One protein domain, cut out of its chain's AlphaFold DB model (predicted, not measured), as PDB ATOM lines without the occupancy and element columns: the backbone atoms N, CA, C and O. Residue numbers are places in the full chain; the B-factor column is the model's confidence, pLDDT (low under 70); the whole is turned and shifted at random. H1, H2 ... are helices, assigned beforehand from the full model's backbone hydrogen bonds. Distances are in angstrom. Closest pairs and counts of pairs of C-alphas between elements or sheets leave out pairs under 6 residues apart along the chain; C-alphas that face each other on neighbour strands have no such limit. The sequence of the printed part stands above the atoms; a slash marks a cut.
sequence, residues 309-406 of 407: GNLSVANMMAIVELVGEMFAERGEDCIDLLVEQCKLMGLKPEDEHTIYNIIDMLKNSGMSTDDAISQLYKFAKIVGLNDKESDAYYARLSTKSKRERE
ATOM      1  N   GLY A 309     -13.970 -25.431 -23.237       69.56
ATOM      2  CA  GLY A 309     -14.632 -26.704 -22.979       69.56
ATOM      3  C   GLY A 309     -14.658 -27.087 -21.496       69.56
ATOM      4  O   GLY A 309     -14.153 -26.379 -20.625       69.56
ATOM      5  N   ASN A 310     -15.215 -28.263 -21.197       79.12
ATOM      6  CA  ASN A 310     -15.169 -28.830 -19.837       79.12
ATOM      7  C   ASN A 310     -13.846 -29.584 -19.565       79.12
ATOM      8  O   ASN A 310     -13.703 -30.252 -18.538       79.12
ATOM      9  N   LEU A 311     -12.902 -29.531 -20.506       84.44
ATOM     10  CA  LEU A 311     -11.697 -30.346 -20.539       84.44
ATOM     11  C   LEU A 311     -10.606 -29.777 -19.613       84.44
ATOM     12  O   LEU A 311     -10.044 -28.713 -19.872       84.44
ATOM     13  N   SER A 312     -10.292 -30.489 -18.524       90.88
ATOM     14  CA  SER A 312      -9.177 -30.135 -17.635       90.88
ATOM     15  C   SER A 312      -7.820 -30.314 -18.326       90.88
ATOM     16  O   SER A 312      -7.688 -31.068 -19.295       90.88
ATOM     17  N   VAL A 313      -6.781 -29.667 -17.790       91.69
ATOM     18  CA  VAL A 313      -5.407 -29.823 -18.292       91.69
ATOM     19  C   VAL A 313      -4.951 -31.277 -18.131       91.69
ATOM     20  O   VAL A 313      -4.341 -31.827 -19.044       91.69
ATOM     21  N   ALA A 314      -5.314 -31.937 -17.025       92.00
ATOM     22  CA  ALA A 314      -5.085 -33.368 -16.836       92.00
ATOM     23  C   ALA A 314      -5.764 -34.234 -17.914       92.00
ATOM     24  O   ALA A 314      -5.127 -35.139 -18.451       92.00
ATOM     25  N   ASN A 315      -7.014 -33.929 -18.288       90.38
ATOM     26  CA  ASN A 315      -7.716 -34.655 -19.350       90.38
ATOM     27  C   ASN A 315      -7.052 -34.438 -20.716       90.38
ATOM     28  O   ASN A 315      -6.883 -35.400 -21.459       90.38
ATOM     29  N   MET A 316      -6.616 -33.213 -21.037       89.50
ATOM     30  CA  MET A 316      -5.844 -32.953 -22.258       89.50
ATOM     31  C   MET A 316      -4.529 -33.742 -22.282       89.50
ATOM     32  O   MET A 316      -4.198 -34.336 -23.301       89.50
ATOM     33  N   MET A 317      -3.793 -33.790 -21.167       92.81
ATOM     34  CA  MET A 317      -2.535 -34.542 -21.068       92.81
ATOM     35  C   MET A 317      -2.755 -36.054 -21.238       92.81
ATOM     36  O   MET A 317      -2.012 -36.687 -21.982       92.81
ATOM     37  N   ALA A 318      -3.815 -36.608 -20.640       91.12
ATOM     38  CA  ALA A 318      -4.205 -38.006 -20.826       91.12
ATOM     39  C   ALA A 318      -4.650 -38.318 -22.268       91.12
ATOM     40  O   ALA A 318      -4.357 -39.394 -22.783       91.12
ATOM     41  N   ILE A 319      -5.313 -37.372 -22.947       89.00
ATOM     42  CA  ILE A 319      -5.640 -37.494 -24.374       89.00
ATOM     43  C   ILE A 319      -4.364 -37.458 -25.222       89.00
ATOM     44  O   ILE A 319      -4.241 -38.274 -26.126       89.00
ATOM     45  N   VAL A 320      -3.392 -36.587 -24.923       91.62
ATOM     46  CA  VAL A 320      -2.096 -36.572 -25.626       91.62
ATOM     47  C   VAL A 320      -1.364 -37.912 -25.475       91.62
ATOM     48  O   VAL A 320      -0.869 -38.430 -26.472       91.62
ATOM     49  N   GLU A 321      -1.325 -38.502 -24.273       92.75
ATOM     50  CA  GLU A 321      -0.732 -39.834 -24.057       92.75
ATOM     51  C   GLU A 321      -1.459 -40.913 -24.872       92.75
ATOM     52  O   GLU A 321      -0.811 -41.614 -25.644       92.75
ATOM     53  N   LEU A 322      -2.795 -40.974 -24.805       89.94
ATOM     54  CA  LEU A 322      -3.605 -41.932 -25.569       89.94
ATOM     55  C   LEU A 322      -3.432 -41.783 -27.093       89.94
ATOM     56  O   LEU A 322      -3.289 -42.780 -27.799       89.94
ATOM     57  N   VAL A 323      -3.424 -40.548 -27.604       89.12
ATOM     58  CA  VAL A 323      -3.172 -40.237 -29.021       89.12
ATOM     59  C   VAL A 323      -1.769 -40.702 -29.422       89.12
ATOM     60  O   VAL A 323      -1.606 -41.336 -30.463       89.12
ATOM     61  N   GLY A 324      -0.759 -40.441 -28.588       91.12
ATOM     62  CA  GLY A 324       0.617 -40.875 -28.824       91.12
ATOM     63  C   GLY A 324       0.790 -42.397 -28.809       91.12
ATOM     64  O   GLY A 324       1.475 -42.937 -29.676       91.12
ATOM     65  N   GLU A 325       0.145 -43.101 -27.875       90.56
ATOM     66  CA  GLU A 325       0.127 -44.569 -27.835       90.56
ATOM     67  C   GLU A 325      -0.585 -45.159 -29.063       90.56
ATOM     68  O   GLU A 325      -0.072 -46.097 -29.677       90.56
ATOM     69  N   MET A 326      -1.714 -44.579 -29.488       86.75
ATOM     70  CA  MET A 326      -2.425 -45.018 -30.695       86.75
ATOM     71  C   MET A 326      -1.619 -44.775 -31.978       86.75
ATOM     72  O   MET A 326      -1.564 -45.673 -32.820       86.75
ATOM     73  N   PHE A 327      -0.929 -43.636 -32.116       89.19
ATOM     74  CA  PHE A 327       0.003 -43.412 -33.229       89.19
ATOM     75  C   PHE A 327       1.165 -44.416 -33.219       89.19
ATOM     76  O   PHE A 327       1.544 -44.916 -34.279       89.19
ATOM     77  N   ALA A 328       1.712 -44.745 -32.045       90.06
ATOM     78  CA  ALA A 328       2.821 -45.691 -31.914       90.06
ATOM     79  C   ALA A 328       2.421 -47.152 -32.202       90.06
ATOM     80  O   ALA A 328       3.217 -47.892 -32.778       90.06
ATOM     81  N   GLU A 329       1.204 -47.578 -31.831       90.88
ATOM     82  CA  GLU A 329       0.703 -48.935 -32.110       90.88
ATOM     83  C   GLU A 329       0.171 -49.086 -33.550       90.88
ATOM     84  O   GLU A 329       0.342 -50.144 -34.158       90.88
ATOM     85  N   ARG A 330      -0.504 -48.060 -34.096       86.44
ATOM     86  CA  ARG A 330      -1.359 -48.191 -35.298       86.44
ATOM     87  C   ARG A 330      -1.044 -47.234 -36.447       86.44
ATOM     88  O   ARG A 330      -1.637 -47.382 -37.512       86.44
ATOM     89  N   GLY A 331      -0.123 -46.288 -36.278       86.50
ATOM     90  CA  GLY A 331       0.214 -45.309 -37.314       86.50
ATOM     91  C   GLY A 331      -0.891 -44.277 -37.564       86.50
ATOM     92  O   GLY A 331      -1.753 -44.042 -36.718       86.50
ATOM     93  N   GLU A 332      -0.853 -43.615 -38.725       81.88
ATOM     94  CA  GLU A 332      -1.730 -42.467 -39.012       81.88
ATOM     95  C   GLU A 332      -3.218 -42.824 -39.138       81.88
ATOM     96  O   GLU A 332      -4.067 -42.001 -38.798       81.88
ATOM     97  N   ASP A 333      -3.536 -44.059 -39.537       85.25
ATOM     98  CA  ASP A 333      -4.910 -44.558 -39.704       85.25
ATOM     99  C   ASP A 333      -5.702 -44.591 -38.377       85.25
ATOM    100  O   ASP A 333      -6.920 -44.776 -38.365       85.25
ATOM    101  N   CYS A 334      -5.034 -44.403 -37.232       85.06
ATOM    102  CA  CYS A 334      -5.689 -44.358 -35.927       85.06
ATOM    103  C   CYS A 334      -6.521 -43.087 -35.684       85.06
ATOM    104  O   CYS A 334      -7.379 -43.105 -34.801       85.06
ATOM    105  N   ILE A 335      -6.302 -42.008 -36.452       82.25
ATOM    106  CA  ILE A 335      -6.961 -40.706 -36.243       82.25
ATOM    107  C   ILE A 335      -8.482 -40.829 -36.382       82.25
ATOM    108  O   ILE A 335      -9.209 -40.408 -35.482       82.25
ATOM    109  N   ASP A 336      -8.967 -41.446 -37.463       83.25
ATOM    110  CA  ASP A 336     -10.406 -41.590 -37.722       83.25
ATOM    111  C   ASP A 336     -11.095 -42.446 -36.645       83.25
ATOM    112  O   ASP A 336     -12.200 -42.129 -36.202       83.25
ATOM    113  N   LEU A 337     -10.407 -43.482 -36.150       83.06
ATOM    114  CA  LEU A 337     -10.883 -44.309 -35.040       83.06
ATOM    115  C   LEU A 337     -10.948 -43.518 -33.725       83.06
ATOM    116  O   LEU A 337     -11.897 -43.675 -32.958       83.06
ATOM    117  N   LEU A 338      -9.959 -42.664 -33.451       80.81
ATOM    118  CA  LEU A 338      -9.911 -41.838 -32.242       80.81
ATOM    119  C   LEU A 338     -11.027 -40.778 -32.264       80.81
ATOM    120  O   LEU A 338     -11.729 -40.597 -31.272       80.81
ATOM    121  N   VAL A 339     -11.273 -40.173 -33.430       78.69
ATOM    122  CA  VAL A 339     -12.420 -39.292 -33.707       78.69
ATOM    123  C   VAL A 339     -13.756 -40.005 -33.484       78.69
ATOM    124  O   VAL A 339     -14.645 -39.458 -32.826       78.69
ATOM    125  N   GLU A 340     -13.919 -41.222 -34.010       82.38
ATOM    126  CA  GLU A 340     -15.143 -42.008 -33.829       82.38
ATOM    127  C   GLU A 340     -15.365 -42.358 -32.349       82.38
ATOM    128  O   GLU A 340     -16.470 -42.177 -31.835       82.38
ATOM    129  N   GLN A 341     -14.315 -42.755 -31.619       75.69
ATOM    130  CA  GLN A 341     -14.399 -42.978 -30.172       75.69
ATOM    131  C   GLN A 341     -14.741 -41.696 -29.399       75.69
ATOM    132  O   GLN A 341     -15.561 -41.747 -28.485       75.69
ATOM    133  N   CYS A 342     -14.197 -40.534 -29.773       76.88
ATOM    134  CA  CYS A 342     -14.563 -39.262 -29.144       76.88
ATOM    135  C   CYS A 342     -16.056 -38.934 -29.316       76.88
ATOM    136  O   CYS A 342     -16.710 -38.535 -28.348       76.88
ATOM    137  N   LYS A 343     -16.622 -39.188 -30.503       79.12
ATOM    138  CA  LYS A 343     -18.066 -39.050 -30.769       79.12
ATOM    139  C   LYS A 343     -18.898 -40.045 -29.966       79.12
ATOM    140  O   LYS A 343     -19.892 -39.660 -29.355       79.12
ATOM    141  N   LEU A 344     -18.473 -41.308 -29.910       74.44
ATOM    142  CA  LEU A 344     -19.145 -42.363 -29.144       74.44
ATOM    143  C   LEU A 344     -19.106 -42.127 -27.624       74.44
ATOM    144  O   LEU A 344     -20.030 -42.537 -26.924       74.44
ATOM    145  N   MET A 345     -18.087 -41.430 -27.109       69.38
ATOM    146  CA  MET A 345     -18.019 -40.998 -25.706       69.38
ATOM    147  C   MET A 345     -18.948 -39.819 -25.370       69.38
ATOM    148  O   MET A 345     -19.072 -39.468 -24.197       69.38
ATOM    149  N   GLY A 346     -19.612 -39.206 -26.358       73.56
ATOM    150  CA  GLY A 346     -20.509 -38.069 -26.131       73.56
ATOM    151  C   GLY A 346     -19.784 -36.789 -25.704       73.56
ATOM    152  O   GLY A 346     -20.357 -35.978 -24.975       73.56
ATOM    153  N   LEU A 347     -18.526 -36.615 -26.131       77.81
ATOM    154  CA  LEU A 347     -17.816 -35.340 -26.003       77.81
ATOM    155  C   LEU A 347     -18.592 -34.228 -26.721       77.81
ATOM    156  O   LEU A 347     -19.261 -34.463 -27.730       77.81
ATOM    157  N   LYS A 348     -18.512 -33.005 -26.193       84.38
ATOM    158  CA  LYS A 348     -19.139 -31.847 -26.835       84.38
ATOM    159  C   LYS A 348     -18.360 -31.466 -28.105       84.38
ATOM    160  O   LYS A 348     -17.150 -31.697 -28.140       84.38
ATOM    161  N   PRO A 349     -18.981 -30.828 -29.114       83.06
ATOM    162  CA  PRO A 349     -18.273 -30.418 -30.329       83.06
ATOM    163  C   PRO A 349     -17.116 -29.432 -30.068       83.06
ATOM    164  O   PRO A 349     -16.147 -29.415 -30.824       83.06
ATOM    165  N   GLU A 350     -17.167 -28.646 -28.986       83.00
ATOM    166  CA  GLU A 350     -16.066 -27.765 -28.568       83.00
ATOM    167  C   GLU A 350     -14.862 -28.563 -28.030       83.00
ATOM    168  O   GLU A 350     -13.708 -28.266 -28.358       83.00
ATOM    169  N   ASP A 351     -15.129 -29.616 -27.249       83.56
ATOM    170  CA  ASP A 351     -14.099 -30.540 -26.769       83.56
ATOM    171  C   ASP A 351     -13.543 -31.373 -27.954       83.56
ATOM    172  O   ASP A 351     -12.330 -31.538 -28.069       83.56
ATOM    173  N   GLU A 352     -14.394 -31.820 -28.893       84.56
ATOM    174  CA  GLU A 352     -13.993 -32.544 -30.119       84.56
ATOM    175  C   GLU A 352     -13.030 -31.710 -30.984       84.56
ATOM    176  O   GLU A 352     -11.960 -32.192 -31.361       84.56
ATOM    177  N   HIS A 353     -13.355 -30.438 -31.253       85.50
ATOM    178  CA  HIS A 353     -12.470 -29.546 -32.011       85.50
ATOM    179  C   HIS A 353     -11.116 -29.335 -31.319       85.50
ATOM    180  O   HIS A 353     -10.072 -29.310 -31.974       85.50
ATOM    181  N   THR A 354     -11.115 -29.255 -29.988       84.38
ATOM    182  CA  THR A 354      -9.885 -29.140 -29.194       84.38
ATOM    183  C   THR A 354      -9.004 -30.389 -29.342       84.38
ATOM    184  O   THR A 354      -7.787 -30.269 -29.476       84.38
ATOM    185  N   ILE A 355      -9.606 -31.582 -29.409       83.56
ATOM    186  CA  ILE A 355      -8.895 -32.851 -29.626       83.56
ATOM    187  C   ILE A 355      -8.304 -32.935 -31.042       83.56
ATOM    188  O   ILE A 355      -7.138 -33.305 -31.173       83.56
ATOM    189  N   TYR A 356      -9.027 -32.518 -32.091       86.94
ATOM    190  CA  TYR A 356      -8.453 -32.426 -33.447       86.94
ATOM    191  C   TYR A 356      -7.207 -31.537 -33.492       86.94
ATOM    192  O   TYR A 356      -6.191 -31.935 -34.057       86.94
ATOM    193  N   ASN A 357      -7.264 -30.356 -32.870       86.69
ATOM    194  CA  ASN A 357      -6.142 -29.415 -32.854       86.69
ATOM    195  C   ASN A 357      -4.921 -29.994 -32.107       86.69
ATOM    196  O   ASN A 357      -3.782 -29.717 -32.478       86.69
ATOM    197  N   ILE A 358      -5.143 -30.840 -31.092       84.56
ATOM    198  CA  ILE A 358      -4.083 -31.595 -30.404       84.56
ATOM    199  C   ILE A 358      -3.486 -32.683 -31.313       84.56
ATOM    200  O   ILE A 358      -2.264 -32.799 -31.390       84.56
ATOM    201  N   ILE A 359      -4.318 -33.455 -32.020       85.81
ATOM    202  CA  ILE A 359      -3.874 -34.508 -32.953       85.81
ATOM    203  C   ILE A 359      -3.052 -33.911 -34.105       85.81
ATOM    204  O   ILE A 359      -1.973 -34.414 -34.414       85.81
ATOM    205  N   ASP A 360      -3.536 -32.826 -34.717       87.38
ATOM    206  CA  ASP A 360      -2.853 -32.147 -35.822       87.38
ATOM    207  C   ASP A 360      -1.518 -31.534 -35.369       87.38
ATOM    208  O   ASP A 360      -0.492 -31.731 -36.020       87.38
ATOM    209  N   MET A 361      -1.489 -30.899 -34.190       86.06
ATOM    210  CA  MET A 361      -0.253 -30.411 -33.571       86.06
ATOM    211  C   MET A 361       0.760 -31.542 -33.336       86.06
ATOM    212  O   MET A 361       1.937 -31.372 -33.654       86.06
ATOM    213  N   LEU A 362       0.338 -32.695 -32.807       84.94
ATOM    214  CA  LEU A 362       1.222 -33.852 -32.603       84.94
ATOM    215  C   LEU A 362       1.781 -34.367 -33.937       84.94
ATOM    216  O   LEU A 362       2.994 -34.529 -34.070       84.94
ATOM    217  N   LYS A 363       0.915 -34.542 -34.943       87.12
ATOM    218  CA  LYS A 363       1.299 -35.018 -36.277       87.12
ATOM    219  C   LYS A 363       2.274 -34.069 -36.982       87.12
ATOM    220  O   LYS A 363       3.306 -34.508 -37.485       87.12
ATOM    221  N   ASN A 364       1.970 -32.773 -37.000       89.88
ATOM    222  CA  ASN A 364       2.700 -31.787 -37.801       89.88
ATOM    223  C   ASN A 364       3.957 -31.231 -37.108       89.88
ATOM    224  O   ASN A 364       4.852 -30.731 -37.788       89.88
ATOM    225  N   SER A 365       4.059 -31.319 -35.776       87.25
ATOM    226  CA  SER A 365       5.259 -30.876 -35.042       87.25
ATOM    227  C   SER A 365       6.420 -31.874 -35.085       87.25
ATOM    228  O   SER A 365       7.562 -31.478 -34.849       87.25
ATOM    229  N   GLY A 366       6.148 -33.161 -35.345       88.25
ATOM    230  CA  GLY A 366       7.142 -34.237 -35.235       88.25
ATOM    231  C   GLY A 366       7.701 -34.412 -33.814       88.25
ATOM    232  O   GLY A 366       8.803 -34.933 -33.641       88.25
ATOM    233  N   MET A 367       6.981 -33.919 -32.803       90.38
ATOM    234  CA  MET A 367       7.444 -33.829 -31.422       90.38
ATOM    235  C   MET A 367       7.028 -35.062 -30.610       90.38
ATOM    236  O   MET A 367       5.986 -35.660 -30.870       90.38
ATOM    237  N   SER A 368       7.832 -35.457 -29.617       92.88
ATOM    238  CA  SER A 368       7.504 -36.628 -28.797       92.88
ATOM    239  C   SER A 368       6.272 -36.375 -27.917       92.88
ATOM    240  O   SER A 368       6.028 -35.249 -27.478       92.88
ATOM    241  N   THR A 369       5.518 -37.433 -27.617       92.88
ATOM    242  CA  THR A 369       4.351 -37.384 -26.720       92.88
ATOM    243  C   THR A 369       4.721 -36.809 -25.349       92.88
ATOM    244  O   THR A 369       4.048 -35.909 -24.848       92.88
ATOM    245  N   ASP A 370       5.846 -37.257 -24.782       94.06
ATOM    246  CA  ASP A 370       6.407 -36.751 -23.524       94.06
ATOM    247  C   ASP A 370       6.714 -35.242 -23.595       94.06
ATOM    248  O   ASP A 370       6.381 -34.494 -22.671       94.06
ATOM    249  N   ASP A 371       7.312 -34.765 -24.692       93.94
ATOM    250  CA  ASP A 371       7.599 -33.340 -24.895       93.94
ATOM    251  C   ASP A 371       6.317 -32.518 -25.077       93.94
ATOM    252  O   ASP A 371       6.230 -31.411 -24.542       93.94
ATOM    253  N   ALA A 372       5.304 -33.046 -25.769       92.31
ATOM    254  CA  ALA A 372       4.010 -32.389 -25.949       92.31
ATOM    255  C   ALA A 372       3.266 -32.228 -24.614       92.31
ATOM    256  O   ALA A 372       2.841 -31.122 -24.276       92.31
ATOM    257  N   ILE A 373       3.210 -33.286 -23.799       93.75
ATOM    258  CA  ILE A 373       2.680 -33.241 -22.426       93.75
ATOM    259  C   ILE A 373       3.495 -32.249 -21.575       93.75
ATOM    260  O   ILE A 373       2.932 -31.457 -20.816       93.75
ATOM    261  N   SER A 374       4.823 -32.243 -21.728       94.31
ATOM    262  CA  SER A 374       5.727 -31.339 -21.010       94.31
ATOM    263  C   SER A 374       5.523 -29.867 -21.381       94.31
ATOM    264  O   SER A 374       5.579 -29.000 -20.505       94.31
ATOM    265  N   GLN A 375       5.286 -29.561 -22.658       93.19
ATOM    266  CA  GLN A 375       4.991 -28.206 -23.125       93.19
ATOM    267  C   GLN A 375       3.588 -27.760 -22.715       93.19
ATOM    268  O   GLN A 375       3.461 -26.671 -22.163       93.19
ATOM    269  N   LEU A 376       2.568 -28.609 -22.879       91.12
ATOM    270  CA  LEU A 376       1.193 -28.332 -22.454       91.12
ATOM    271  C   LEU A 376       1.110 -28.009 -20.953       91.12
ATOM    272  O   LEU A 376       0.476 -27.030 -20.563       91.12
ATOM    273  N   TYR A 377       1.822 -28.765 -20.112       95.25
ATOM    274  CA  TYR A 377       1.918 -28.494 -18.676       95.25
ATOM    275  C   TYR A 377       2.595 -27.145 -18.363       95.25
ATOM    276  O   TYR A 377       2.071 -26.347 -17.582       95.25
ATOM    277  N   LYS A 378       3.740 -26.844 -18.996       94.75
ATOM    278  CA  LYS A 378       4.436 -25.550 -18.830       94.75
ATOM    279  C   LYS A 378       3.558 -24.382 -19.285       94.75
ATOM    280  O   LYS A 378       3.501 -23.362 -18.605       94.75
ATOM    281  N   PHE A 379       2.860 -24.549 -20.404       90.19
ATOM    282  CA  PHE A 379       1.931 -23.583 -20.977       90.19
ATOM    283  C   PHE A 379       0.761 -23.311 -20.026       90.19
ATOM    284  O   PHE A 379       0.545 -22.163 -19.648       90.19
ATOM    285  N   ALA A 380       0.099 -24.355 -19.517       91.19
ATOM    286  CA  ALA A 380      -0.945 -24.232 -18.499       91.19
ATOM    287  C   ALA A 380      -0.464 -23.456 -17.256       91.19
ATOM    288  O   ALA A 380      -1.158 -22.553 -16.785       91.19
ATOM    289  N   LYS A 381       0.756 -23.727 -16.770       93.69
ATOM    290  CA  LYS A 381       1.354 -22.992 -15.641       93.69
ATOM    291  C   LYS A 381       1.664 -21.524 -15.959       93.69
ATOM    292  O   LYS A 381       1.471 -20.688 -15.082       93.69
ATOM    293  N   ILE A 382       2.074 -21.194 -17.187       92.06
ATOM    294  CA  ILE A 382       2.264 -19.803 -17.650       92.06
ATOM    295  C   ILE A 382       0.921 -19.056 -17.734       92.06
ATOM    296  O   ILE A 382       0.849 -17.887 -17.364       92.06
ATOM    297  N   VAL A 383      -0.151 -19.736 -18.151       86.88
ATOM    298  CA  VAL A 383      -1.527 -19.197 -18.214       86.88
ATOM    299  C   VAL A 383      -2.177 -19.090 -16.820       86.88
ATOM    300  O   VAL A 383      -3.211 -18.449 -16.655       86.88
ATOM    301  N   GLY A 384      -1.571 -19.684 -15.786       90.31
ATOM    302  CA  GLY A 384      -2.088 -19.693 -14.412       90.31
ATOM    303  C   GLY A 384      -3.112 -20.798 -14.122       90.31
ATOM    304  O   GLY A 384      -3.692 -20.822 -13.032       90.31
ATOM    305  N   LEU A 385      -3.310 -21.739 -15.053       90.38
ATOM    306  CA  LEU A 385      -4.182 -22.903 -14.892       90.38
ATOM    307  C   LEU A 385      -3.554 -23.894 -13.901       90.38
ATOM    308  O   LEU A 385      -2.713 -24.724 -14.249       90.38
ATOM    309  N   ASN A 386      -3.959 -23.789 -12.635       90.94
ATOM    310  CA  ASN A 386      -3.502 -24.667 -11.562       90.94
ATOM    311  C   ASN A 386      -4.462 -25.842 -11.356       90.94
ATOM    312  O   ASN A 386      -5.397 -25.777 -10.559       90.94
ATOM    313  N   ASP A 387      -4.175 -26.923 -12.067       94.31
ATOM    314  CA  ASP A 387      -4.817 -28.226 -11.936       94.31
ATOM    315  C   ASP A 387      -3.899 -29.167 -11.123       94.31
ATOM    316  O   ASP A 387      -2.708 -29.297 -11.401       94.31
ATOM    317  N   LYS A 388      -4.439 -29.794 -10.070       95.38
ATOM    318  CA  LYS A 388      -3.674 -30.698  -9.189       95.38
ATOM    319  C   LYS A 388      -3.463 -32.078  -9.803       95.38
ATOM    320  O   LYS A 388      -2.535 -32.785  -9.411       95.38
ATOM    321  N   GLU A 389      -4.327 -32.479 -10.729       94.88
ATOM    322  CA  GLU A 389      -4.200 -33.751 -11.429       94.88
ATOM    323  C   GLU A 389      -3.120 -33.641 -12.509       94.88
ATOM    324  O   GLU A 389      -2.306 -34.556 -12.627       94.88
ATOM    325  N   SER A 390      -3.000 -32.491 -13.186       95.12
ATOM    326  CA  SER A 390      -1.899 -32.233 -14.127       95.12
ATOM    327  C   SER A 390      -0.534 -32.138 -13.426       95.12
ATOM    328  O   SER A 390       0.439 -32.700 -13.929       95.12
ATOM    329  N   ASP A 391      -0.466 -31.549 -12.224       96.44
ATOM    330  CA  ASP A 391       0.731 -31.572 -11.361       96.44
ATOM    331  C   ASP A 391       1.167 -33.011 -11.029       96.44
ATOM    332  O   ASP A 391       2.334 -33.383 -11.192       96.44
ATOM    333  N   ALA A 392       0.221 -33.851 -10.593       96.50
ATOM    334  CA  ALA A 392       0.483 -35.252 -10.264       96.50
ATOM    335  C   ALA A 392       0.850 -36.093 -11.502       96.50
ATOM    336  O   ALA A 392       1.666 -37.015 -11.410       96.50
ATOM    337  N   TYR A 393       0.269 -35.776 -12.657       95.38
ATOM    338  CA  TYR A 393       0.533 -36.436 -13.930       95.38
ATOM    339  C   TYR A 393       1.925 -36.075 -14.472       95.38
ATOM    340  O   TYR A 393       2.715 -36.967 -14.784       95.38
ATOM    341  N   TYR A 394       2.289 -34.788 -14.487       95.81
ATOM    342  CA  TYR A 394       3.624 -34.332 -14.886       95.81
ATOM    343  C   TYR A 394       4.722 -34.908 -13.979       95.81
ATOM    344  O   TYR A 394       5.779 -35.322 -14.464       95.81
ATOM    345  N   ALA A 395       4.462 -35.020 -12.671       96.50
ATOM    346  CA  ALA A 395       5.369 -35.699 -11.749       96.50
ATOM    347  C   ALA A 395       5.625 -37.160 -12.175       96.50
ATOM    348  O   ALA A 395       6.786 -37.558 -12.298       96.50
ATOM    349  N   ARG A 396       4.574 -37.936 -12.491       94.94
ATOM    350  CA  ARG A 396       4.708 -39.317 -12.999       94.94
ATOM    351  C   ARG A 396       5.522 -39.368 -14.292       94.94
ATOM    352  O   ARG A 396       6.507 -40.106 -14.337       94.94
ATOM    353  N   LEU A 397       5.175 -38.545 -15.284       93.50
ATOM    354  CA  LEU A 397       5.883 -38.457 -16.567       93.50
ATOM    355  C   LEU A 397       7.384 -38.189 -16.366       93.50
ATOM    356  O   LEU A 397       8.231 -38.896 -16.909       93.50
ATOM    357  N   SER A 398       7.730 -37.233 -15.498       92.69
ATOM    358  CA  SER A 398       9.128 -36.904 -15.198       92.69
ATOM    359  C   SER A 398       9.902 -38.080 -14.577       92.69
ATOM    360  O   SER A 398      11.075 -38.282 -14.893       92.69
ATOM    361  N   THR A 399       9.245 -38.911 -13.754       94.88
ATOM    362  CA  THR A 399       9.863 -40.125 -13.190       94.88
ATOM    363  C   THR A 399       9.992 -41.267 -14.200       94.88
ATOM    364  O   THR A 399      10.988 -41.987 -14.147       94.88
ATOM    365  N   LYS A 400       9.048 -41.402 -15.144       92.69
ATOM    366  CA  LYS A 400       9.114 -42.342 -16.278       92.69
ATOM    367  C   LYS A 400      10.299 -41.995 -17.187       92.69
ATOM    368  O   LYS A 400      11.242 -42.778 -17.276       92.69
ATOM    369  N   SER A 401      10.328 -40.769 -17.716       89.00
ATOM    370  CA  SER A 401      11.380 -40.290 -18.625       89.00
ATOM    371  C   SER A 401      12.776 -40.281 -17.981       89.00
ATOM    372  O   SER A 401      13.773 -40.521 -18.657       89.00
ATOM    373  N   LYS A 402      12.892 -40.065 -16.657       91.75
ATOM    374  CA  LYS A 402      14.173 -40.245 -15.947       91.75
ATOM    375  C   LYS A 402      14.633 -41.706 -15.970       91.75
ATOM    376  O   LYS A 402      15.802 -41.965 -16.233       91.75
ATOM    377  N   ARG A 403      13.725 -42.649 -15.708       91.75
ATOM    378  CA  ARG A 403      14.025 -44.086 -15.634       91.75
ATOM    379  C   ARG A 403      14.393 -44.668 -16.999       91.75
ATOM    380  O   ARG A 403      15.272 -45.516 -17.075       91.75
ATOM    381  N   GLU A 404      13.778 -44.176 -18.069       89.69
ATOM    382  CA  GLU A 404      14.090 -44.553 -19.457       89.69
ATOM    383  C   GLU A 404      15.446 -44.010 -19.950       89.69
ATOM    384  O   GLU A 404      15.977 -44.515 -20.930       89.69
ATOM    385  N   ARG A 405      16.047 -43.032 -19.252       87.44
ATOM    386  CA  ARG A 405      17.418 -42.531 -19.505       87.44
ATOM    387  C   ARG A 405      18.491 -43.188 -18.627       87.44
ATOM    388  O   ARG A 405      19.667 -42.861 -18.762       87.44
ATOM    389  N   GLU A 406      18.085 -44.041 -17.688       91.56
ATOM    390  CA  GLU A 406      18.969 -44.775 -16.766       91.56
ATOM    391  C   GLU A 406      19.111 -46.265 -17.142       91.56
ATOM    392  O   GLU A 406      19.799 -47.002 -16.434       91.56
TER     393      GLU A 406
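Overview. This is residues 309 to 406 of the 407 residues of an uncharacterized protein of Candidatus Nitrosotenuis cloacae (UniProt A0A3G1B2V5). Helix H1 runs through the middle, between the helical hairpins H2-H3 and H4-H5, and touches all four of their helices. H1, H4 and H5 make an up-and-down bundle, each running against the one before. The printed part has 98 residues with five named helices, H1 to H5, and no named strand: all helix, compact, radius of gyration of the C-alphas 13.6 A, spans 36 by 30 by 21 A.

Along the chain. H1, residues 313 to 330, begins at C-alpha 313 (-5.407, -29.823, -18.292) and measures 25.4 A. H2 is residues 334 to 344, H3 349 to 365, H4 369 to 383. H5, residues 388 to 404, 24.8 A, ends at C-alpha 404 (14.090, -44.553, -19.457).

Arrangement. H1 touches H4, closest C-alphas Gly 324 and Thr 369, 5.5 A, at a shallow tilt of 17 degrees, opposite ways. H2 and H5 are apart. In all five helices every O i to N i+4 pair is within hydrogen-bond range.

Size, cuts and confidence. The printed part has no cut, and its four links are tight. Residues 309 and 345 are under pLDDT 70.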